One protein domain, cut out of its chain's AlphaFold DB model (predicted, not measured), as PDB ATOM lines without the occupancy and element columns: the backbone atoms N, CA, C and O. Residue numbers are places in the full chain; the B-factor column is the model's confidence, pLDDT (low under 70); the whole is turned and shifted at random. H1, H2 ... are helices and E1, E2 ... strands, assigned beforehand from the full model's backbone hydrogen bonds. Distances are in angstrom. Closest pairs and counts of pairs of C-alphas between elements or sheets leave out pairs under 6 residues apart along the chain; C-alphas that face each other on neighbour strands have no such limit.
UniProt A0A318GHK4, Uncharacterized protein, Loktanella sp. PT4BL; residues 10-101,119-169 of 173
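Overview. This is residues 10 to 101 and 119 to 169 of the 173 residues of an uncharacterized protein of Loktanella sp. PT4BL (UniProt A0A318GHK4). A small, strongly twisted sheet of three strands stands at one side of the domain, and three helices, H3, H4 and H5, make the other side, with H4 side by side with both H3 and H5. Short H1 and part of the loop at residues 45 to 56 lie near the middle, H6 packs on H5, and H2 sits far out beside H3. The printed part has 143 residues, with six named helices and three named strands in the order E1 H1 E2 H2 H3 E3 H4 H5 H6; the sheet runs E2 E1 E3, mixed, and the class is mixed, helices and strands. It is compact, with a radius of gyration of the C-alphas of 14.8 A and spans of 47 by 38 by 32 A.

Arrangement. Begin at the inner strand E1, residues 10 to 17. Its parallel neighbour is E3, residues 92 to 101, where N 11 and O 93 are 2.9 A apart and N 99 and O 13 2.8 A, within hydrogen-bond range. E3 bends by 81 degrees at residue 96. The antiparallel neighbour of E1 is E2, residues 57 to 59, with N 10 and O 58 at 2.8 A, within hydrogen-bond range. The sheet is only just strongly twisted, with C-alphas up to 4.1 A off its best plane. H3, residues 78 to 89, is on the sheet but only grazes it, with residues 83 to 87. H2, residues 61 to 66, and H3 only just touch, with 3 pairs of C-alphas within 8 A; Cys 63 and Leu 86 come closest, at 6.8 A, and H3 takes part with residues 86 to 89 alone; their lines are about perpendicular, at 83 degrees. H4, residues 121 to 131, touches H3, whose residues 78 to 81 alone take part; the C-alphas of Ile 81 and Trp 122 are closest, 5.9 A, at a shallow tilt of 23 degrees, the same way. The hub is H5, residues 137 to 154, a helical hairpin with H4: Arg 123 and Val 147 have the closest C-alphas, 5.8 A, at a shallow tilt of 31 degrees, opposite ways. With residues 139 to 146 alone H5 touches H1, residues 41 to 44, at Glu 43 and Asn 142, the closest C-alphas, 5.1 A. With residues 145 to 149 alone it touches H6, residues 165 to 169, at Thr 145 and Phe 169, the closest C-alphas, 5.7 A. H3 and H5 are apart. Every O i to N i+4 pair is within hydrogen-bond range in H2, H3 and H5; in H4 6 of 7 are, and in H6 0 of 1, beside 2 of 2 O i to N i+3 pairs within range; H1, with 4 residues, is too short for any O i to N i+4 pair.

Along the chain. Find C-alpha 10 at (-22.036, -42.953, -5.652), where E1 begins; from there it runs 23.2 A. E3 spans 21.1 A. H3 measures 17.2 A and H4 15.8 A. Find C-alpha 137 at (-23.038, -43.061, 17.839); from there H5 runs 25.7 A. H6 ends at C-alpha 169, (-6.448, -44.500, 15.867).

Size, cuts and confidence. Look at Glu 20 and Pro 133 for the two C-alphas farthest apart, 48.9 A. Residues 102 to 118 are not printed, and C-alphas 101 and 119 are 24.5 A apart across this cut. Of the links printed whole, E1 to H1, H1 to E2 and H2 to H3 are long. The mean pLDDT of the printed part is 89.4, and residues 31 and 133 are under 70.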
ATOM      1  N   TYR A  10     -22.575 -41.764  -5.015       94.69
ATOM      2  CA  TYR A  10     -22.036 -42.953  -5.652       94.69
ATOM      3  C   TYR A  10     -20.604 -42.678  -6.063       94.69
ATOM      4  O   TYR A  10     -20.326 -41.608  -6.600       94.69
ATOM      5  N   ALA A  11     -19.724 -43.651  -5.883       93.94
ATOM      6  CA  ALA A  11     -18.368 -43.582  -6.398       93.94
ATOM      7  C   ALA A  11     -17.908 -44.937  -6.936       93.94
ATOM      8  O   ALA A  11     -18.199 -45.992  -6.370       93.94
ATOM      9  N   ASP A  12     -17.176 -44.888  -8.039       93.12
ATOM     10  CA  ASP A  12     -16.397 -46.008  -8.553       93.12
ATOM     11  C   ASP A  12     -14.930 -45.859  -8.119       93.12
ATOM     12  O   ASP A  12     -14.446 -44.766  -7.824       93.12
ATOM     13  N   ALA A  13     -14.188 -46.959  -8.125       92.44
ATOM     14  CA  ALA A  13     -12.746 -46.931  -7.962       92.44
ATOM     15  C   ALA A  13     -12.063 -46.181  -9.122       92.44
ATOM     16  O   ALA A  13     -12.584 -46.071 -10.238       92.44
ATOM     17  N   TRP A  14     -10.841 -45.713  -8.881       91.69
ATOM     18  CA  TRP A  14      -9.988 -45.104  -9.901       91.69
ATOM     19  C   TRP A  14      -8.648 -45.834 -10.024       91.69
ATOM     20  O   TRP A  14      -8.182 -46.495  -9.098       91.69
ATOM     21  N   GLY A  15      -8.047 -45.760 -11.207       91.31
ATOM     22  CA  GLY A  15      -6.719 -46.298 -11.492       91.31
ATOM     23  C   GLY A  15      -5.678 -45.194 -11.636       91.31
ATOM     24  O   GLY A  15      -6.015 -44.052 -11.943       91.31
ATOM     25  N   GLU A  16      -4.409 -45.552 -11.485       91.12
ATOM     26  CA  GLU A  16      -3.267 -44.680 -11.769       91.12
ATOM     27  C   GLU A  16      -2.356 -45.361 -12.796       91.12
ATOM     28  O   GLU A  16      -2.115 -46.568 -12.727       91.12
ATOM     29  N   ILE A  17      -1.832 -44.590 -13.744       91.19
ATOM     30  CA  ILE A  17      -0.732 -44.973 -14.629       91.19
ATOM     31  C   ILE A  17       0.470 -44.118 -14.226       91.19
ATOM     32  O   ILE A  17       0.373 -42.892 -14.172       91.19
ATOM     33  N   SER A  18       1.592 -44.756 -13.885       87.56
ATOM     34  CA  SER A  18       2.819 -44.054 -13.494       87.56
ATOM     35  C   SER A  18       3.433 -43.280 -14.668       87.56
ATOM     36  O   SER A  18       3.051 -43.471 -15.820       87.56
ATOM     37  N   ARG A  19       4.436 -42.432 -14.398       85.50
ATOM     38  CA  ARG A  19       5.161 -41.705 -15.460       85.50
ATOM     39  C   ARG A  19       5.898 -42.636 -16.424       85.50
ATOM     40  O   ARG A  19       6.136 -42.274 -17.566       85.50
ATOM     41  N   GLU A  20       6.222 -43.840 -15.968       90.50
ATOM     42  CA  GLU A  20       6.817 -44.928 -16.746       90.50
ATOM     43  C   GLU A  20       5.749 -45.787 -17.449       90.50
ATOM     44  O   GLU A  20       6.025 -46.912 -17.860       90.50
ATOM     45  N   HIS A  21       4.514 -45.287 -17.552       85.50
ATOM     46  CA  HIS A  21       3.374 -45.942 -18.194       85.50
ATOM     47  C   HIS A  21       3.012 -47.311 -17.601       85.50
ATOM     48  O   HIS A  21       2.487 -48.190 -18.285       85.50
ATOM     49  N   THR A  22       3.264 -47.496 -16.303       90.00
ATOM     50  CA  THR A  22       2.903 -48.726 -15.590       90.00
ATOM     51  C   THR A  22       1.601 -48.533 -14.825       90.00
ATOM     52  O   THR A  22       1.479 -47.618 -14.011       90.00
ATOM     53  N   ALA A  23       0.621 -49.408 -15.063       87.12
ATOM     54  CA  ALA A  23      -0.635 -49.394 -14.321       87.12
ATOM     55  C   ALA A  23      -0.401 -49.776 -12.852       87.12
ATOM     56  O   ALA A  23       0.157 -50.835 -12.548       87.12
ATOM     57  N   LYS A  24      -0.877 -48.937 -11.938       83.69
ATOM     58  CA  LYS A  24      -0.853 -49.174 -10.500       83.69
ATOM     59  C   LYS A  24      -2.240 -49.584 -10.030       83.69
ATOM     60  O   LYS A  24      -3.236 -48.910 -10.289       83.69
ATOM     61  N   LYS A  25      -2.296 -50.701  -9.307       73.31
ATOM     62  CA  LYS A  25      -3.500 -51.109  -8.584       73.31
ATOM     63  C   LYS A  25      -3.487 -50.475  -7.203       73.31
ATOM     64  O   LYS A  25      -2.482 -50.543  -6.496       73.31
ATOM     65  N   HIS A  26      -4.605 -49.875  -6.830       79.38
ATOM     66  CA  HIS A  26      -4.816 -49.337  -5.499       79.38
ATOM     67  C   HIS A  26      -5.488 -50.396  -4.626       79.38
ATOM     68  O   HIS A  26      -6.484 -50.989  -5.031       79.38
ATOM     69  N   GLY A  27      -4.940 -50.621  -3.431       77.69
ATOM     70  CA  GLY A  27      -5.723 -51.162  -2.326       77.69
ATOM     71  C   GLY A  27      -6.527 -50.008  -1.756       77.69
ATOM     72  O   GLY A  27      -5.962 -49.153  -1.074       77.69
ATOM     73  N   PHE A  28      -7.796 -49.919  -2.140       78.69
ATOM     74  CA  PHE A  28      -8.708 -48.947  -1.557       78.69
ATOM     75  C   PHE A  28      -9.010 -49.343  -0.105       78.69
ATOM     76  O   PHE A  28      -8.721 -50.456   0.328       78.69
ATOM     77  N   GLY A  29      -9.507 -48.394   0.679       72.62
ATOM     78  CA  GLY A  29      -9.658 -48.554   2.119       72.62
ATOM     79  C   GLY A  29     -10.725 -49.549   2.588       72.62
ATOM     80  O   GLY A  29     -11.227 -50.365   1.818       72.62
ATOM     81  N   ILE A  30     -11.077 -49.492   3.873       73.75
ATOM     82  CA  ILE A  30     -12.052 -50.397   4.499       73.75
ATOM     83  C   ILE A  30     -13.389 -50.345   3.761       73.75
ATOM     84  O   ILE A  30     -13.937 -49.269   3.510       73.75
ATOM     85  N   GLY A  31     -13.926 -51.525   3.442       69.12
ATOM     86  CA  GLY A  31     -15.190 -51.674   2.719       69.12
ATOM     87  C   GLY A  31     -15.051 -51.596   1.198       69.12
ATOM     88  O   GLY A  31     -16.065 -51.591   0.505       69.12
ATOM     89  N   SER A  32     -13.822 -51.566   0.674       73.38
ATOM     90  CA  SER A  32     -13.551 -51.449  -0.761       73.38
ATOM     91  C   SER A  32     -13.360 -52.785  -1.506       73.38
ATOM     92  O   SER A  32     -13.070 -52.825  -2.701       73.38
ATOM     93  N   ASP A  33     -13.557 -53.919  -0.840       77.31
ATOM     94  CA  ASP A  33     -13.453 -55.223  -1.509       77.31
ATOM     95  C   ASP A  33     -14.708 -55.558  -2.329       77.31
ATOM     96  O   ASP A  33     -14.684 -56.380  -3.253       77.31
ATOM     97  N   HIS A  34     -15.832 -54.914  -2.002       80.06
ATOM     98  CA  HIS A  34     -17.142 -55.256  -2.534       80.06
ATOM     99  C   HIS A  34     -17.941 -54.023  -2.945       80.06
ATOM    100  O   HIS A  34     -17.823 -52.942  -2.378       80.06
ATOM    101  N   ARG A  35     -18.786 -54.204  -3.962       89.25
ATOM    102  CA  ARG A  35     -19.766 -53.199  -4.377       89.25
ATOM    103  C   ARG A  35     -20.863 -53.131  -3.315       89.25
ATOM    104  O   ARG A  35     -21.515 -54.145  -3.074       89.25
ATOM    105  N   GLY A  36     -21.084 -51.970  -2.708       89.75
ATOM    106  CA  GLY A  36     -21.995 -51.866  -1.572       89.75
ATOM    107  C   GLY A  36     -22.072 -50.474  -0.943       89.75
ATOM    108  O   GLY A  36     -21.317 -49.575  -1.323       89.75
ATOM    109  N   PRO A  37     -22.981 -50.290   0.031       89.31
ATOM    110  CA  PRO A  37     -22.959 -49.118   0.891       89.31
ATOM    111  C   PRO A  37     -21.690 -49.120   1.754       89.31
ATOM    112  O   PRO A  37     -21.289 -50.154   2.295       89.31
ATOM    113  N   LEU A  38     -21.071 -47.952   1.914       88.06
ATOM    114  CA  LEU A  38     -19.956 -47.744   2.829       88.06
ATOM    115  C   LEU A  38     -20.500 -47.562   4.247       88.06
ATOM    116  O   LEU A  38     -20.915 -46.470   4.630       88.06
ATOM    117  N   GLY A  39     -20.451 -48.625   5.053       80.62
ATOM    118  CA  GLY A  39     -20.912 -48.593   6.449       80.62
ATOM    119  C   GLY A  39     -20.155 -47.609   7.357       80.62
ATOM    120  O   GLY A  39     -20.606 -47.330   8.469       80.62
ATOM    121  N   CYS A  40     -19.013 -47.075   6.910       85.25
ATOM    122  CA  CYS A  40     -18.188 -46.139   7.671       85.25
ATOM    123  C   CYS A  40     -17.443 -45.104   6.800       85.25
ATOM    124  O   CYS A  40     -16.240 -44.936   6.949       85.25
ATOM    125  N   PHE A  41     -18.149 -44.351   5.941       92.31
ATOM    126  CA  PHE A  41     -17.554 -43.382   4.990       92.31
ATOM    127  C   PHE A  41     -16.345 -42.573   5.513       92.31
ATOM    128  O   PHE A  41     -15.287 -42.582   4.887       92.31
ATOM    129  N   PHE A  42     -16.482 -41.886   6.655       93.19
ATOM    130  CA  PHE A  42     -15.409 -41.045   7.210       93.19
ATOM    131  C   PHE A  42     -14.159 -41.846   7.577       93.19
ATOM    132  O   PHE A  42     -13.045 -41.394   7.347       93.19
ATOM    133  N   GLU A  43     -14.347 -43.055   8.099       90.50
ATOM    134  CA  GLU A  43     -13.260 -43.975   8.418       90.50
ATOM    135  C   GLU A  43     -12.627 -44.535   7.137       90.50
ATOM    136  O   GLU A  43     -11.403 -44.586   7.010       90.50
ATOM    137  N   THR A  44     -13.454 -44.868   6.139       90.81
ATOM    138  CA  THR A  44     -12.991 -45.318   4.824       90.81
ATOM    139  C   THR A  44     -12.098 -44.267   4.155       90.81
ATOM    140  O   THR A  44     -11.040 -44.614   3.626       90.81
ATOM    141  N   MET A  45     -12.450 -42.980   4.240       91.19
ATOM    142  CA  MET A  45     -11.629 -41.868   3.732       91.19
ATOM    143  C   MET A  45     -10.239 -41.779   4.384       91.19
ATOM    144  O   MET A  45      -9.326 -41.219   3.783       91.19
ATOM    145  N   SER A  46     -10.056 -42.379   5.563       89.38
ATOM    146  CA  SER A  46      -8.794 -42.434   6.313       89.38
ATOM    147  C   SER A  46      -8.019 -43.751   6.143       89.38
ATOM    148  O   SER A  46      -7.051 -43.989   6.865       89.38
ATOM    149  N   SER A  47      -8.424 -44.626   5.216       86.44
ATOM    150  CA  SER A  47      -7.898 -46.002   5.110       86.44
ATOM    151  C   SER A  47      -7.217 -46.346   3.786       86.44
ATOM    152  O   SER A  47      -7.058 -47.515   3.442       86.44
ATOM    153  N   GLY A  48      -6.775 -45.351   3.024       84.88
ATOM    154  CA  GLY A  48      -6.071 -45.584   1.768       84.88
ATOM    155  C   GLY A  48      -6.158 -44.396   0.820       84.88
ATOM    156  O   GLY A  48      -6.383 -43.266   1.257       84.88
ATOM    157  N   PRO A  49      -5.993 -44.634  -0.492       84.75
ATOM    158  CA  PRO A  49      -6.350 -43.659  -1.511       84.75
ATOM    159  C   PRO A  49      -7.815 -43.231  -1.367       84.75
ATOM    160  O   PRO A  49      -8.665 -44.037  -0.988       84.75
ATOM    161  N   MET A  50      -8.107 -41.971  -1.700       85.88
ATOM    162  CA  MET A  50      -9.443 -41.393  -1.547       85.88
ATOM    163  C   MET A  50     -10.501 -42.252  -2.252       85.88
ATOM    164  O   MET A  50     -10.380 -42.536  -3.448       85.88
ATOM    165  N   ILE A  51     -11.521 -42.667  -1.495       88.75
ATOM    166  CA  ILE A  51     -12.539 -43.621  -1.955       88.75
ATOM    167  C   ILE A  51     -13.551 -42.985  -2.917       88.75
ATOM    168  O   ILE A  51     -14.180 -43.678  -3.713       88.75
ATOM    169  N   VAL A  52     -13.667 -41.656  -2.874       90.56
ATOM    170  CA  VAL A  52     -14.474 -40.843  -3.784       90.56
ATOM    171  C   VAL A  52     -13.548 -39.882  -4.508       90.56
ATOM    172  O   VAL A  52     -12.784 -39.172  -3.867       90.56
ATOM    173  N   SER A  53     -13.617 -39.836  -5.834       89.25
ATOM    174  CA  SER A  53     -12.908 -38.830  -6.626       89.25
ATOM    175  C   SER A  53     -13.867 -38.131  -7.575       89.25
ATOM    176  O   SER A  53     -14.809 -38.742  -8.078       89.25
ATOM    177  N   SER A  54     -13.606 -36.864  -7.889       88.50
ATOM    178  CA  SER A  54     -14.455 -36.076  -8.795       88.50
ATOM    179  C   SER A  54     -14.621 -36.702 -10.186       88.50
ATOM    180  O   SER A  54     -15.605 -36.436 -10.867       88.50
ATOM    181  N   SER A  55     -13.689 -37.563 -10.605       89.31
ATOM    182  CA  SER A  55     -13.742 -38.275 -11.891       89.31
ATOM    183  C   SER A  55     -14.660 -39.501 -11.888       89.31
ATOM    184  O   SER A  55     -14.941 -40.053 -12.949       89.31
ATOM    185  N   THR A  56     -15.076 -39.970 -10.711       92.00
ATOM    186  CA  THR A  56     -15.845 -41.216 -10.528       92.00
ATOM    187  C   THR A  56     -17.107 -41.028  -9.692       92.00
ATOM    188  O   THR A  56     -17.942 -41.930  -9.630       92.00
ATOM    189  N   ALA A  57     -17.255 -39.867  -9.054       94.06
ATOM    190  CA  ALA A  57     -18.365 -39.549  -8.182       94.06
ATOM    191  C   ALA A  57     -19.616 -39.118  -8.959       94.06
ATOM    192  O   ALA A  57     -19.551 -38.358  -9.927       94.06
ATOM    193  N   GLY A  58     -20.778 -39.548  -8.477       93.81
ATOM    194  CA  GLY A  58     -22.086 -39.099  -8.934       93.81
ATOM    195  C   GLY A  58     -23.021 -38.865  -7.754       93.81
ATOM    196  O   GLY A  58     -23.103 -39.680  -6.840       93.81
ATOM    197  N   THR A  59     -23.757 -37.758  -7.774       94.75
ATOM    198  CA  THR A  59     -24.783 -37.440  -6.772       94.75
ATOM    199  C   THR A  59     -26.024 -36.873  -7.451       94.75
ATOM    200  O   THR A  59     -25.970 -36.351  -8.570       94.75
ATOM    201  N   TRP A  60     -27.165 -36.963  -6.777       93.56
ATOM    202  CA  TRP A  60     -28.373 -36.293  -7.223       93.56
ATOM    203  C   TRP A  60     -28.247 -34.782  -7.036       93.56
ATOM    204  O   TRP A  60     -27.821 -34.305  -5.987       93.56
ATOM    205  N   LYS A  61     -28.751 -34.007  -8.005       94.50
ATOM    206  CA  LYS A  61     -28.807 -32.539  -7.902       94.50
ATOM    207  C   LYS A  61     -29.455 -32.062  -6.595       94.50
ATOM    208  O   LYS A  61     -28.988 -31.095  -6.009       94.50
ATOM    209  N   ARG A  62     -30.520 -32.740  -6.144       95.00
ATOM    210  CA  ARG A  62     -31.203 -32.414  -4.881       95.00
ATOM    211  C   ARG A  62     -30.272 -32.546  -3.672       95.00
ATOM    212  O   ARG A  62     -30.225 -31.625  -2.873       95.00
ATOM    213  N   CYS A  63     -29.485 -33.622  -3.606       95.31
ATOM    214  CA  CYS A  63     -28.560 -33.881  -2.506       95.31
ATOM    215  C   CYS A  63     -27.433 -32.849  -2.502       95.31
ATOM    216  O   CYS A  63     -27.089 -32.345  -1.446       95.31
ATOM    217  N   LEU A  64     -26.926 -32.461  -3.678       94.44
ATOM    218  CA  LEU A  64     -25.910 -31.412  -3.784       94.44
ATOM    219  C   LEU A  64     -26.419 -30.043  -3.297       94.44
ATOM    220  O   LEU A  64     -25.672 -29.293  -2.678       94.44
ATOM    221  N   ILE A  65     -27.680 -29.706  -3.581       95.94
ATOM    222  CA  ILE A  65     -28.302 -28.464  -3.094       95.94
ATOM    223  C   ILE A  65     -28.503 -28.530  -1.577       95.94
ATOM    224  O   ILE A  65     -28.143 -27.595  -0.870       95.94
ATOM    225  N   GLU A  66     -29.061 -29.636  -1.085       95.88
ATOM    226  CA  GLU A  66     -29.346 -29.855   0.335       95.88
ATOM    227  C   GLU A  66     -28.072 -29.875   1.186       95.88
ATOM    228  O   GLU A  66     -28.033 -29.275   2.257       95.88
ATOM    229  N   SER A  67     -26.993 -30.464   0.666       94.31
ATOM    230  CA  SER A  67     -25.689 -30.521   1.331       94.31
ATOM    231  C   SER A  67     -24.924 -29.201   1.256       94.31
ATOM    232  O   SER A  67     -23.801 -29.133   1.746       94.31
ATOM    233  N   GLN A  68     -25.472 -28.178   0.585       94.62
ATOM    234  CA  GLN A  68     -24.798 -26.911   0.277       94.62
ATOM    235  C   GLN A  68     -23.522 -27.069  -0.571       94.62
ATOM    236  O   GLN A  68     -22.646 -26.206  -0.550       94.62
ATOM    237  N   GLY A  69     -23.412 -28.170  -1.319       92.44
ATOM    238  CA  GLY A  69     -22.320 -28.433  -2.251       92.44
ATOM    239  C   GLY A  69     -20.915 -28.305  -1.654       92.44
ATOM    240  O   GLY A  69     -20.676 -28.582  -0.473       92.44
ATOM    241  N   TYR A  70     -19.980 -27.898  -2.511       94.00
ATOM    242  CA  TYR A  70     -18.577 -27.690  -2.164       94.00
ATOM    243  C   TYR A  70     -18.368 -26.266  -1.637       94.00
ATOM    244  O   TYR A  70     -18.990 -25.334  -2.146       94.00
ATOM    245  N   PRO A  71     -17.507 -26.080  -0.628       92.56
ATOM    246  CA  PRO A  71     -17.173 -24.756  -0.119       92.56
ATOM    247  C   PRO A  71     -16.396 -23.927  -1.152       92.56
ATOM    248  O   PRO A  71     -15.417 -24.392  -1.736       92.56
ATOM    249  N   ASP A  72     -16.797 -22.668  -1.316       89.12
ATOM    250  CA  ASP A  72     -16.075 -21.700  -2.139       89.12
ATOM    251  C   ASP A  72     -14.806 -21.190  -1.438       89.12
ATOM    252  O   ASP A  72     -14.715 -21.132  -0.211       89.12
ATOM    253  N   GLY A  73     -13.815 -20.772  -2.229       85.88
ATOM    254  CA  GLY A  73     -12.599 -20.126  -1.719       85.88
ATOM    255  C   GLY A  73     -11.572 -21.071  -1.087       85.88
ATOM    256  O   GLY A  73     -10.520 -20.606  -0.644       85.88
ATOM    257  N   LEU A  74     -11.825 -22.382  -1.082       84.81
ATOM    258  CA  LEU A  74     -10.851 -23.391  -0.678       84.81
ATOM    259  C   LEU A  74     -10.064 -23.913  -1.878       84.81
ATOM    260  O   LEU A  74     -10.610 -24.212  -2.934       84.81
ATOM    261  N   ARG A  75      -8.744 -24.008  -1.698       79.88
ATOM    262  CA  ARG A  75      -7.816 -24.516  -2.718       79.88
ATOM    263  C   ARG A  75      -7.561 -26.022  -2.606       79.88
ATOM    264  O   ARG A  75      -7.147 -26.629  -3.587       79.88
ATOM    265  N   PHE A  76      -7.689 -26.575  -1.401       82.56
ATOM    266  CA  PHE A  76      -7.419 -27.979  -1.111       82.56
ATOM    267  C   PHE A  76      -8.460 -28.513  -0.127       82.56
ATOM    268  O   PHE A  76      -8.723 -27.866   0.891       82.56
ATOM    269  N   GLY A  77      -8.967 -29.717  -0.392       85.81
ATOM    270  CA  GLY A  77      -9.921 -30.419   0.472       85.81
ATOM    271  C   GLY A  77     -11.369 -29.963   0.289       85.81
ATOM    272  O   GLY A  77     -12.243 -30.399   1.035       85.81
ATOM    273  N   GLU A  78     -11.642 -29.098  -0.689       91.38
ATOM    274  CA  GLU A  78     -12.994 -28.674  -1.050       91.38
ATOM    275  C   GLU A  78     -13.857 -29.861  -1.482       91.38
ATOM    276  O   GLU A  78     -15.014 -29.970  -1.073       91.38
ATOM    277  N   ASP A  79     -13.265 -30.786  -2.240       91.75
ATOM    278  CA  ASP A  79     -13.889 -32.024  -2.685       91.75
ATOM    279  C   ASP A  79     -14.209 -32.933  -1.494       91.75
ATOM    280  O   ASP A  79     -15.362 -33.330  -1.328       91.75
ATOM    281  N   GLN A  80     -13.238 -33.168  -0.606       93.25
ATOM    282  CA  GLN A  80     -13.410 -33.948   0.622       93.25
ATOM    283  C   GLN A  80     -14.557 -33.404   1.479       93.25
ATOM    284  O   GLN A  80     -15.406 -34.180   1.918       93.25
ATOM    285  N   ILE A  81     -14.633 -32.082   1.665       95.25
ATOM    286  CA  ILE A  81     -15.722 -31.438   2.414       95.25
ATOM    287  C   ILE A  81     -17.069 -31.653   1.717       95.25
ATOM    288  O   ILE A  81     -18.044 -32.003   2.382       95.25
ATOM    289  N   GLY A  82     -17.142 -31.490   0.393       95.38
ATOM    290  CA  GLY A  82     -18.367 -31.756  -0.366       95.38
ATOM    291  C   GLY A  82     -18.844 -33.204  -0.217       95.38
ATOM    292  O   GLY A  82     -20.025 -33.446   0.044       95.38
ATOM    293  N   TRP A  83     -17.923 -34.170  -0.293       95.94
ATOM    294  CA  TRP A  83     -18.228 -35.585  -0.061       95.94
ATOM    295  C   TRP A  83     -18.667 -35.851   1.375       95.94
ATOM    296  O   TRP A  83     -19.643 -36.566   1.586       95.94
ATOM    297  N   GLY A  84     -17.998 -35.240   2.354       95.31
ATOM    298  CA  GLY A  84     -18.361 -35.330   3.765       95.31
ATOM    299  C   GLY A  84     -19.765 -34.799   4.037       95.31
ATOM    300  O   GLY A  84     -20.546 -35.474   4.698       95.31
ATOM    301  N   ARG A  85     -20.124 -33.640   3.475       95.50
ATOM    302  CA  ARG A  85     -21.475 -33.067   3.590       95.50
ATOM    303  C   ARG A  85     -22.538 -33.984   2.996       95.50
ATOM    304  O   ARG A  85     -23.570 -34.187   3.622       95.50
ATOM    305  N   LEU A  86     -22.277 -34.573   1.829       95.69
ATOM    306  CA  LEU A  86     -23.175 -35.572   1.246       95.69
ATOM    307  C   LEU A  86     -23.289 -36.807   2.147       95.69
ATOM    308  O   LEU A  86     -24.398 -37.243   2.421       95.69
ATOM    309  N   ALA A  87     -22.177 -37.323   2.669       94.62
ATOM    310  CA  ALA A  87     -22.168 -38.480   3.565       94.62
ATOM    311  C   ALA A  87     -22.876 -38.238   4.911       94.62
ATOM    312  O   ALA A  87     -23.266 -39.195   5.576       94.62
ATOM    313  N   LEU A  88     -23.057 -36.978   5.326       93.75
ATOM    314  CA  LEU A  88     -23.891 -36.624   6.477       93.75
ATOM    315  C   LEU A  88     -25.395 -36.667   6.163       93.75
ATOM    316  O   LEU A  88     -26.185 -36.814   7.090       93.75
ATOM    317  N   LEU A  89     -25.801 -36.559   4.891       92.62
ATOM    318  CA  LEU A  89     -27.212 -36.626   4.485       92.62
ATOM    319  C   LEU A  89     -27.739 -38.058   4.340       92.62
ATOM    320  O   LEU A  89     -28.946 -38.271   4.412       92.62
ATOM    321  N   GLY A  90     -26.868 -39.037   4.090       91.50
ATOM    322  CA  GLY A  90     -27.291 -40.419   3.887       91.50
ATOM    323  C   GLY A  90     -26.209 -41.327   3.319       91.50
ATOM    324  O   GLY A  90     -25.017 -41.021   3.358       91.50
ATOM    325  N   ASP A  91     -26.645 -42.459   2.773       91.75
ATOM    326  CA  ASP A  91     -25.749 -43.547   2.393       91.75
ATOM    327  C   ASP A  91     -24.857 -43.208   1.195       91.75
ATOM    328  O   ASP A  91     -25.321 -42.811   0.118       91.75
ATOM    329  N   VAL A  92     -23.561 -43.459   1.373       93.19
ATOM    330  CA  VAL A  92     -22.572 -43.427   0.296       93.19
ATOM    331  C   VAL A  92     -22.397 -44.832  -0.249       93.19
ATOM    332  O   VAL A  92     -22.076 -45.762   0.489       93.19
ATOM    333  N   PHE A  93     -22.572 -44.986  -1.553       93.19
ATOM    334  CA  PHE A  93     -22.399 -46.247  -2.247       93.19
ATOM    335  C   PHE A  93     -21.080 -46.271  -3.010       93.19
ATOM    336  O   PHE A  93     -20.728 -45.311  -3.699       93.19
ATOM    337  N   TRP A  94     -20.374 -47.393  -2.939       92.88
ATOM    338  CA  TRP A  94     -19.081 -47.545  -3.582       92.88
ATOM    339  C   TRP A  94     -18.983 -48.823  -4.419       92.88
ATOM    340  O   TRP A  94     -19.636 -49.835  -4.142       92.88
ATOM    341  N   SER A  95     -18.173 -48.781  -5.478       90.88
ATOM    342  CA  SER A  95     -17.878 -49.936  -6.323       90.88
ATOM    343  C   SER A  95     -16.382 -50.076  -6.627       90.88
ATOM    344  O   SER A  95     -15.760 -49.106  -7.052       90.88
ATOM    345  N   PRO A  96     -15.819 -51.302  -6.568       90.81
ATOM    346  CA  PRO A  96     -14.424 -51.562  -6.946       90.81
ATOM    347  C   PRO A  96     -14.179 -51.509  -8.455       90.81
ATOM    348  O   PRO A  96     -13.062 -51.726  -8.926       90.81
ATOM    349  N   ARG A  97     -15.221 -51.248  -9.249       91.38
ATOM    350  CA  ARG A  97     -15.106 -51.068 -10.690       91.38
ATOM    351  C   ARG A  97     -14.274 -49.822 -10.974       91.38
ATOM    352  O   ARG A  97     -14.592 -48.754 -10.476       91.38
ATOM    353  N   ILE A  98     -13.251 -49.942 -11.818       91.75
ATOM    354  CA  ILE A  98     -12.466 -48.784 -12.255       91.75
ATOM    355  C   ILE A  98     -13.316 -47.929 -13.206       91.75
ATOM    356  O   ILE A  98     -13.593 -48.344 -14.333       91.75
ATOM    357  N   GLY A  99     -13.751 -46.758 -12.739       91.81
ATOM    358  CA  GLY A  99     -14.551 -45.795 -13.505       91.81
ATOM    359  C   GLY A  99     -13.712 -44.735 -14.225       91.81
ATOM    360  O   GLY A  99     -14.111 -44.250 -15.282       91.81
ATOM    361  N   ALA A 100     -12.532 -44.415 -13.690       91.88
ATOM    362  CA  ALA A 100     -11.591 -43.465 -14.278       91.88
ATOM    363  C   ALA A 100     -10.145 -43.927 -14.075       91.88
ATOM    364  O   ALA A 100      -9.842 -44.688 -13.157       91.88
ATOM    365  N   THR A 101      -9.232 -43.470 -14.927       91.12
ATOM    366  CA  THR A 101      -7.793 -43.729 -14.787       91.12
ATOM    367  C   THR A 101      -7.029 -42.427 -14.957       91.12
ATOM    368  O   THR A 101      -7.267 -41.690 -15.911       91.12
ATOM    369  N   ARG A 119      -2.791 -28.821   5.054       82.69
ATOM    370  CA  ARG A 119      -4.132 -29.005   4.492       82.69
ATOM    371  C   ARG A 119      -5.107 -29.351   5.623       82.69
ATOM    372  O   ARG A 119      -5.394 -30.519   5.842       82.69
ATOM    373  N   THR A 120      -5.565 -28.352   6.381       90.56
ATOM    374  CA  THR A 120      -6.410 -28.574   7.574       90.56
ATOM    375  C   THR A 120      -7.905 -28.584   7.289       90.56
ATOM    376  O   THR A 120      -8.655 -29.068   8.127       90.56
ATOM    377  N   ALA A 121      -8.351 -28.093   6.129       92.06
ATOM    378  CA  ALA A 121      -9.767 -27.837   5.864       92.06
ATOM    379  C   ALA A 121     -10.668 -29.065   6.088       92.06
ATOM    380  O   ALA A 121     -11.725 -28.951   6.704       92.06
ATOM    381  N   TRP A 122     -10.226 -30.250   5.657       93.56
ATOM    382  CA  TRP A 122     -10.946 -31.498   5.906       93.56
ATOM    383  C   TRP A 122     -11.022 -31.841   7.401       93.56
ATOM    384  O   TRP A 122     -12.103 -32.106   7.918       93.56
ATOM    385  N   ARG A 123      -9.899 -31.756   8.125       94.25
ATOM    386  CA  ARG A 123      -9.841 -31.953   9.584       94.25
ATOM    387  C   ARG A 123     -10.766 -30.985  10.318       94.25
ATOM    388  O   ARG A 123     -11.484 -31.398  11.225       94.25
ATOM    389  N   ASP A 124     -10.743 -29.713   9.933       95.00
ATOM    390  CA  ASP A 124     -11.547 -28.656  10.549       95.00
ATOM    391  C   ASP A 124     -13.047 -28.922  10.329       95.00
ATOM    392  O   ASP A 124     -13.820 -28.883  11.285       95.00
ATOM    393  N   PHE A 125     -13.434 -29.325   9.112       95.38
ATOM    394  CA  PHE A 125     -14.793 -29.780   8.808       95.38
ATOM    395  C   PHE A 125     -15.215 -30.989   9.655       95.38
ATOM    396  O   PHE A 125     -16.331 -31.018  10.165       95.38
ATOM    397  N   LEU A 126     -14.344 -31.989   9.828       95.75
ATOM    398  CA  LEU A 126     -14.664 -33.163  10.644       95.75
ATOM    399  C   LEU A 126     -14.927 -32.787  12.112       95.75
ATOM    400  O   LEU A 126     -15.824 -33.354  12.732       95.75
ATOM    401  N   ILE A 127     -14.162 -31.840  12.665       95.88
ATOM    402  CA  ILE A 127     -14.388 -31.327  14.026       95.88
ATOM    403  C   ILE A 127     -15.738 -30.612  14.103       95.88
ATOM    404  O   ILE A 127     -16.529 -30.929  14.985       95.88
ATOM    405  N   GLU A 128     -16.032 -29.716  13.160       94.44
ATOM    406  CA  GLU A 128     -17.321 -29.016  13.106       94.44
ATOM    407  C   GLU A 128     -18.496 -30.000  12.988       94.44
ATOM    408  O   GLU A 128     -19.502 -29.868  13.685       94.44
ATOM    409  N   ALA A 129     -18.349 -31.048  12.172       93.69
ATOM    410  CA  ALA A 129     -19.364 -32.082  12.015       93.69
ATOM    411  C   ALA A 129     -19.668 -32.811  13.338       93.69
ATOM    412  O   ALA A 129     -20.818 -33.185  13.568       93.69
ATOM    413  N   LEU A 130     -18.684 -32.989  14.234       93.38
ATOM    414  CA  LEU A 130     -18.913 -33.591  15.556       93.38
ATOM    415  C   LEU A 130     -19.812 -32.733  16.452       93.38
ATOM    416  O   LEU A 130     -20.533 -33.297  17.283       93.38
ATOM    417  N   ASP A 131     -19.785 -31.415  16.284       86.50
ATOM    418  CA  ASP A 131     -20.600 -30.473  17.056       86.50
ATOM    419  C   ASP A 131     -22.030 -30.343  16.500       86.50
ATOM    420  O   ASP A 131     -22.907 -29.764  17.146       86.50
ATOM    421  N   GLY A 132     -22.299 -30.937  15.333       76.81
ATOM    422  CA  GLY A 132     -23.623 -30.982  14.724       76.81
ATOM    423  C   GLY A 132     -24.642 -31.799  15.542       76.81
ATOM    424  O   GLY A 132     -24.309 -32.860  16.095       76.81
ATOM    425  N   PRO A 133     -25.910 -31.348  15.624       64.25
ATOM    426  CA  PRO A 133     -26.977 -32.137  16.228       64.25
ATOM    427  C   PRO A 133     -27.309 -33.364  15.356       64.25
ATOM    428  O   PRO A 133     -27.230 -33.314  14.136       64.25
ATOM    429  N   GLU A 134     -27.701 -34.467  16.003       79.06
ATOM    430  CA  GLU A 134     -28.253 -35.690  15.377       79.06
ATOM    431  C   GLU A 134     -27.293 -36.662  14.652       79.06
ATOM    432  O   GLU A 134     -27.715 -37.457  13.816       79.06
ATOM    433  N   LEU A 135     -26.013 -36.727  15.033       88.50
ATOM    434  CA  LEU A 135     -25.156 -37.842  14.597       88.50
ATOM    435  C   LEU A 135     -25.419 -39.133  15.382       88.50
ATOM    436  O   LEU A 135     -25.387 -39.140  16.617       88.50
ATOM    437  N   SER A 136     -25.537 -40.255  14.663       89.50
ATOM    438  CA  SER A 136     -25.519 -41.586  15.279       89.50
ATOM    439  C   SER A 136     -24.207 -41.828  16.044       89.50
ATOM    440  O   SER A 136     -23.147 -41.307  15.681       89.50
ATOM    441  N   THR A 137     -24.242 -42.675  17.080       90.81
ATOM    442  CA  THR A 137     -23.038 -43.061  17.839       90.81
ATOM    443  C   THR A 137     -21.951 -43.646  16.932       90.81
ATOM    444  O   THR A 137     -20.768 -43.370  17.132       90.81
ATOM    445  N   ALA A 138     -22.342 -44.419  15.913       90.38
ATOM    446  CA  ALA A 138     -21.413 -45.004  14.952       90.38
ATOM    447  C   ALA A 138     -20.757 -43.926  14.075       90.38
ATOM    448  O   ALA A 138     -19.532 -43.879  13.987       90.38
ATOM    449  N   THR A 139     -21.545 -43.011  13.503       91.50
ATOM    450  CA  THR A 139     -21.032 -41.901  12.683       91.50
ATOM    451  C   THR A 139     -20.075 -41.024  13.483       91.50
ATOM    452  O   THR A 139     -18.977 -40.725  13.020       91.50
ATOM    453  N   ARG A 140     -20.446 -40.682  14.723       93.38
ATOM    454  CA  ARG A 140     -19.609 -39.890  15.630       93.38
ATOM    455  C   ARG A 140     -18.260 -40.560  15.895       93.38
ATOM    456  O   ARG A 140     -17.234 -39.889  15.851       93.38
ATOM    457  N   ARG A 141     -18.247 -41.875  16.136       93.25
ATOM    458  CA  ARG A 141     -17.006 -42.643  16.314       93.25
ATOM    459  C   ARG A 141     -16.140 -42.607  15.052       93.25
ATOM    460  O   ARG A 141     -14.958 -42.310  15.151       93.25
ATOM    461  N   ASN A 142     -16.731 -42.852  13.883       93.06
ATOM    462  CA  ASN A 142     -15.997 -42.877  12.615       93.06
ATOM    463  C   ASN A 142     -15.358 -41.511  12.307       93.06
ATOM    464  O   ASN A 142     -14.208 -41.450  11.877       93.06
ATOM    465  N   ILE A 143     -16.070 -40.411  12.590       95.19
ATOM    466  CA  ILE A 143     -15.528 -39.055  12.450       95.19
ATOM    467  C   ILE A 143     -14.378 -38.816  13.439       95.19
ATOM    468  O   ILE A 143     -13.353 -38.276  13.039       95.19
ATOM    469  N   ARG A 144     -14.489 -39.245  14.706       95.62
ATOM    470  CA  ARG A 144     -13.382 -39.116  15.678       95.62
ATOM    471  C   ARG A 144     -12.125 -39.855  15.231       95.62
ATOM    472  O   ARG A 144     -11.040 -39.282  15.304       95.62
ATOM    473  N   THR A 145     -12.274 -41.078  14.726       95.12
ATOM    474  CA  THR A 145     -11.153 -41.830  14.148       95.12
ATOM    475  C   THR A 145     -10.528 -41.059  12.987       95.12
ATOM    476  O   THR A 145      -9.312 -40.880  12.963       95.12
ATOM    477  N   ALA A 146     -11.340 -40.522  12.071       94.50
ATOM    478  CA  ALA A 146     -10.841 -39.713  10.962       94.50
ATOM    479  C   ALA A 146     -10.096 -38.452  11.446       94.50
ATOM    480  O   ALA A 146      -8.993 -38.176  10.980       94.50
ATOM    481  N   VAL A 147     -10.622 -37.734  12.449       95.50
ATOM    482  CA  VAL A 147      -9.941 -36.584  13.079       95.50
ATOM    483  C   VAL A 147      -8.587 -36.989  13.670       95.50
ATOM    484  O   VAL A 147      -7.607 -36.257  13.524       95.50
ATOM    485  N   ALA A 148      -8.507 -38.140  14.339       95.19
ATOM    486  CA  ALA A 148      -7.263 -38.636  14.920       95.19
ATOM    487  C   ALA A 148      -6.210 -38.957  13.843       95.19
ATOM    488  O   ALA A 148      -5.056 -38.541  13.989       95.19
ATOM    489  N   VAL A 149      -6.618 -39.604  12.745       93.38
ATOM    490  CA  VAL A 149      -5.755 -39.888  11.584       93.38
ATOM    491  C   VAL A 149      -5.256 -38.593  10.938       93.38
ATOM    492  O   VAL A 149      -4.053 -38.433  10.735       93.38
ATOM    493  N   GLU A 150      -6.146 -37.632  10.675       93.25
ATOM    494  CA  GLU A 150      -5.770 -36.340  10.082       93.25
ATOM    495  C   GLU A 150      -4.797 -35.565  10.978       93.25
ATOM    496  O   GLU A 150      -3.788 -35.038  10.509       93.25
ATOM    497  N   ASN A 151      -5.033 -35.550  12.292       94.25
ATOM    498  CA  ASN A 151      -4.118 -34.919  13.239       94.25
ATOM    499  C   ASN A 151      -2.730 -35.589  13.240       94.25
ATOM    500  O   ASN A 151      -1.722 -34.886  13.316       94.25
ATOM    501  N   ALA A 152      -2.655 -36.921  13.145       91.94
ATOM    502  CA  ALA A 152      -1.385 -37.645  13.038       91.94
ATOM    503  C   ALA A 152      -0.657 -37.327  11.721       91.94
ATOM    504  O   ALA A 152       0.555 -37.093  11.722       91.94
ATOM    505  N   CYS A 153      -1.395 -37.227  10.611       90.12
ATOM    506  CA  CYS A 153      -0.852 -36.810   9.318       90.12
ATOM    507  C   CYS A 153      -0.291 -35.379   9.374       90.12
ATOM    508  O   CYS A 153       0.826 -35.129   8.920       90.12
ATOM    509  N   LEU A 154      -1.026 -34.440   9.980       89.88
ATOM    510  CA  LEU A 154      -0.606 -33.043  10.135       89.88
ATOM    511  C   LEU A 154       0.635 -32.887  11.028       89.88
ATOM    512  O   LEU A 154       1.420 -31.962  10.822       89.88
ATOM    513  N   ARG A 155       0.834 -33.791  11.997       90.75
ATOM    514  CA  ARG A 155       2.050 -33.854  12.829       90.75
ATOM    515  C   ARG A 155       3.220 -34.583  12.157       90.75
ATOM    516  O   ARG A 155       4.319 -34.572  12.703       90.75
ATOM    517  N   GLY A 156       3.008 -35.195  10.991       88.38
ATOM    518  CA  GLY A 156       4.022 -35.976  10.279       88.38
ATOM    519  C   GLY A 156       4.288 -37.363  10.877       88.38
ATOM    520  O   GLY A 156       5.290 -37.984  10.535       88.38
ATOM    521  N   GLU A 157       3.411 -37.858  11.756       88.25
ATOM    522  CA  GLU A 157       3.520 -39.196  12.364       88.25
ATOM    523  C   GLU A 157       3.201 -40.304  11.353       88.25
ATOM    524  O   GLU A 157       3.743 -41.406  11.433       88.25
ATOM    525  N   ILE A 158       2.342 -39.994  10.382       86.38
ATOM    526  CA  ILE A 158       2.008 -40.856   9.252       86.38
ATOM    527  C   ILE A 158       2.049 -40.045   7.959       86.38
ATOM    528  O   ILE A 158       1.715 -38.863   7.934       86.38
ATOM    529  N   THR A 159       2.459 -40.694   6.874       80.38
ATOM    530  CA  THR A 159       2.536 -40.095   5.528       80.38
ATOM    531  C   THR A 159       1.768 -40.893   4.480       80.38
ATOM    532  O   THR A 159       1.529 -40.400   3.380       80.38
ATOM    533  N   PHE A 160       1.355 -42.114   4.824       78.75
ATOM    534  CA  PHE A 160       0.588 -43.005   3.968       78.75
ATOM    535  C   PHE A 160      -0.563 -43.614   4.757       78.75
ATOM    536  O   PHE A 160      -0.375 -44.085   5.879       78.75
ATOM    537  N   PHE A 161      -1.739 -43.630   4.139       83.00
ATOM    538  CA  PHE A 161      -2.908 -44.333   4.650       83.00
ATOM    539  C   PHE A 161      -2.963 -45.729   4.034       83.00
ATOM    540  O   PHE A 161      -2.723 -45.905   2.837       83.00
ATOM    541  N   GLY A 162      -3.288 -46.715   4.855       83.25
ATOM    542  CA  GLY A 162      -3.563 -48.080   4.442       83.25
ATOM    543  C   GLY A 162      -4.813 -48.601   5.132       83.25
ATOM    544  O   GLY A 162      -5.377 -47.946   6.007       83.25
ATOM    545  N   HIS A 163      -5.221 -49.805   4.747       84.06
ATOM    546  CA  HIS A 163      -6.448 -50.434   5.230       84.06
ATOM    547  C   HIS A 163      -6.528 -50.486   6.767       84.06
ATOM    548  O   HIS A 163      -7.573 -50.226   7.349       84.06
ATOM    549  N   GLU A 164      -5.392 -50.727   7.426       85.75
ATOM    550  CA  GLU A 164      -5.279 -50.814   8.886       85.75
ATOM    551  C   GLU A 164      -5.172 -49.452   9.588       85.75
ATOM    552  O   GLU A 164      -5.227 -49.390  10.815       85.75
ATOM    553  N   THR A 165      -4.992 -48.351   8.847       88.44
ATOM    554  CA  THR A 165      -4.729 -47.035   9.442       88.44
ATOM    555  C   THR A 165      -5.801 -46.634  10.451       88.44
ATOM    556  O   THR A 165      -5.413 -46.305  11.569       88.44
ATOM    557  N   PRO A 166      -7.115 -46.705  10.165       89.44
ATOM    558  CA  PRO A 166      -8.111 -46.291  11.149       89.44
ATOM    559  C   PRO A 166      -8.085 -47.107  12.440       89.44
ATOM    560  O   PRO A 166      -8.278 -46.544  13.516       89.44
ATOM    561  N   ALA A 167      -7.786 -48.408  12.363       88.69
ATOM    562  CA  ALA A 167      -7.734 -49.282  13.532       88.69
ATOM    563  C   ALA A 167      -6.648 -48.857  14.538       88.69
ATOM    564  O   ALA A 167      -6.823 -49.047  15.739       88.69
ATOM    565  N   LEU A 168      -5.564 -48.227  14.067       89.69
ATOM    566  CA  LEU A 168      -4.494 -47.691  14.918       89.69
ATOM    567  C   LEU A 168      -4.923 -46.455  15.727       89.69
ATOM    568  O   LEU A 168      -4.288 -46.135  16.729       89.69
ATOM    569  N   PHE A 169      -5.976 -45.762  15.286       90.50
ATOM    570  CA  PHE A 169      -6.448 -44.500  15.867       90.50
ATOM    571  C   PHE A 169      -7.886 -44.577  16.394       90.50
ATOM    572  O   PHE A 169      -8.425 -43.575  16.865       90.50
TER     573      PHE A 169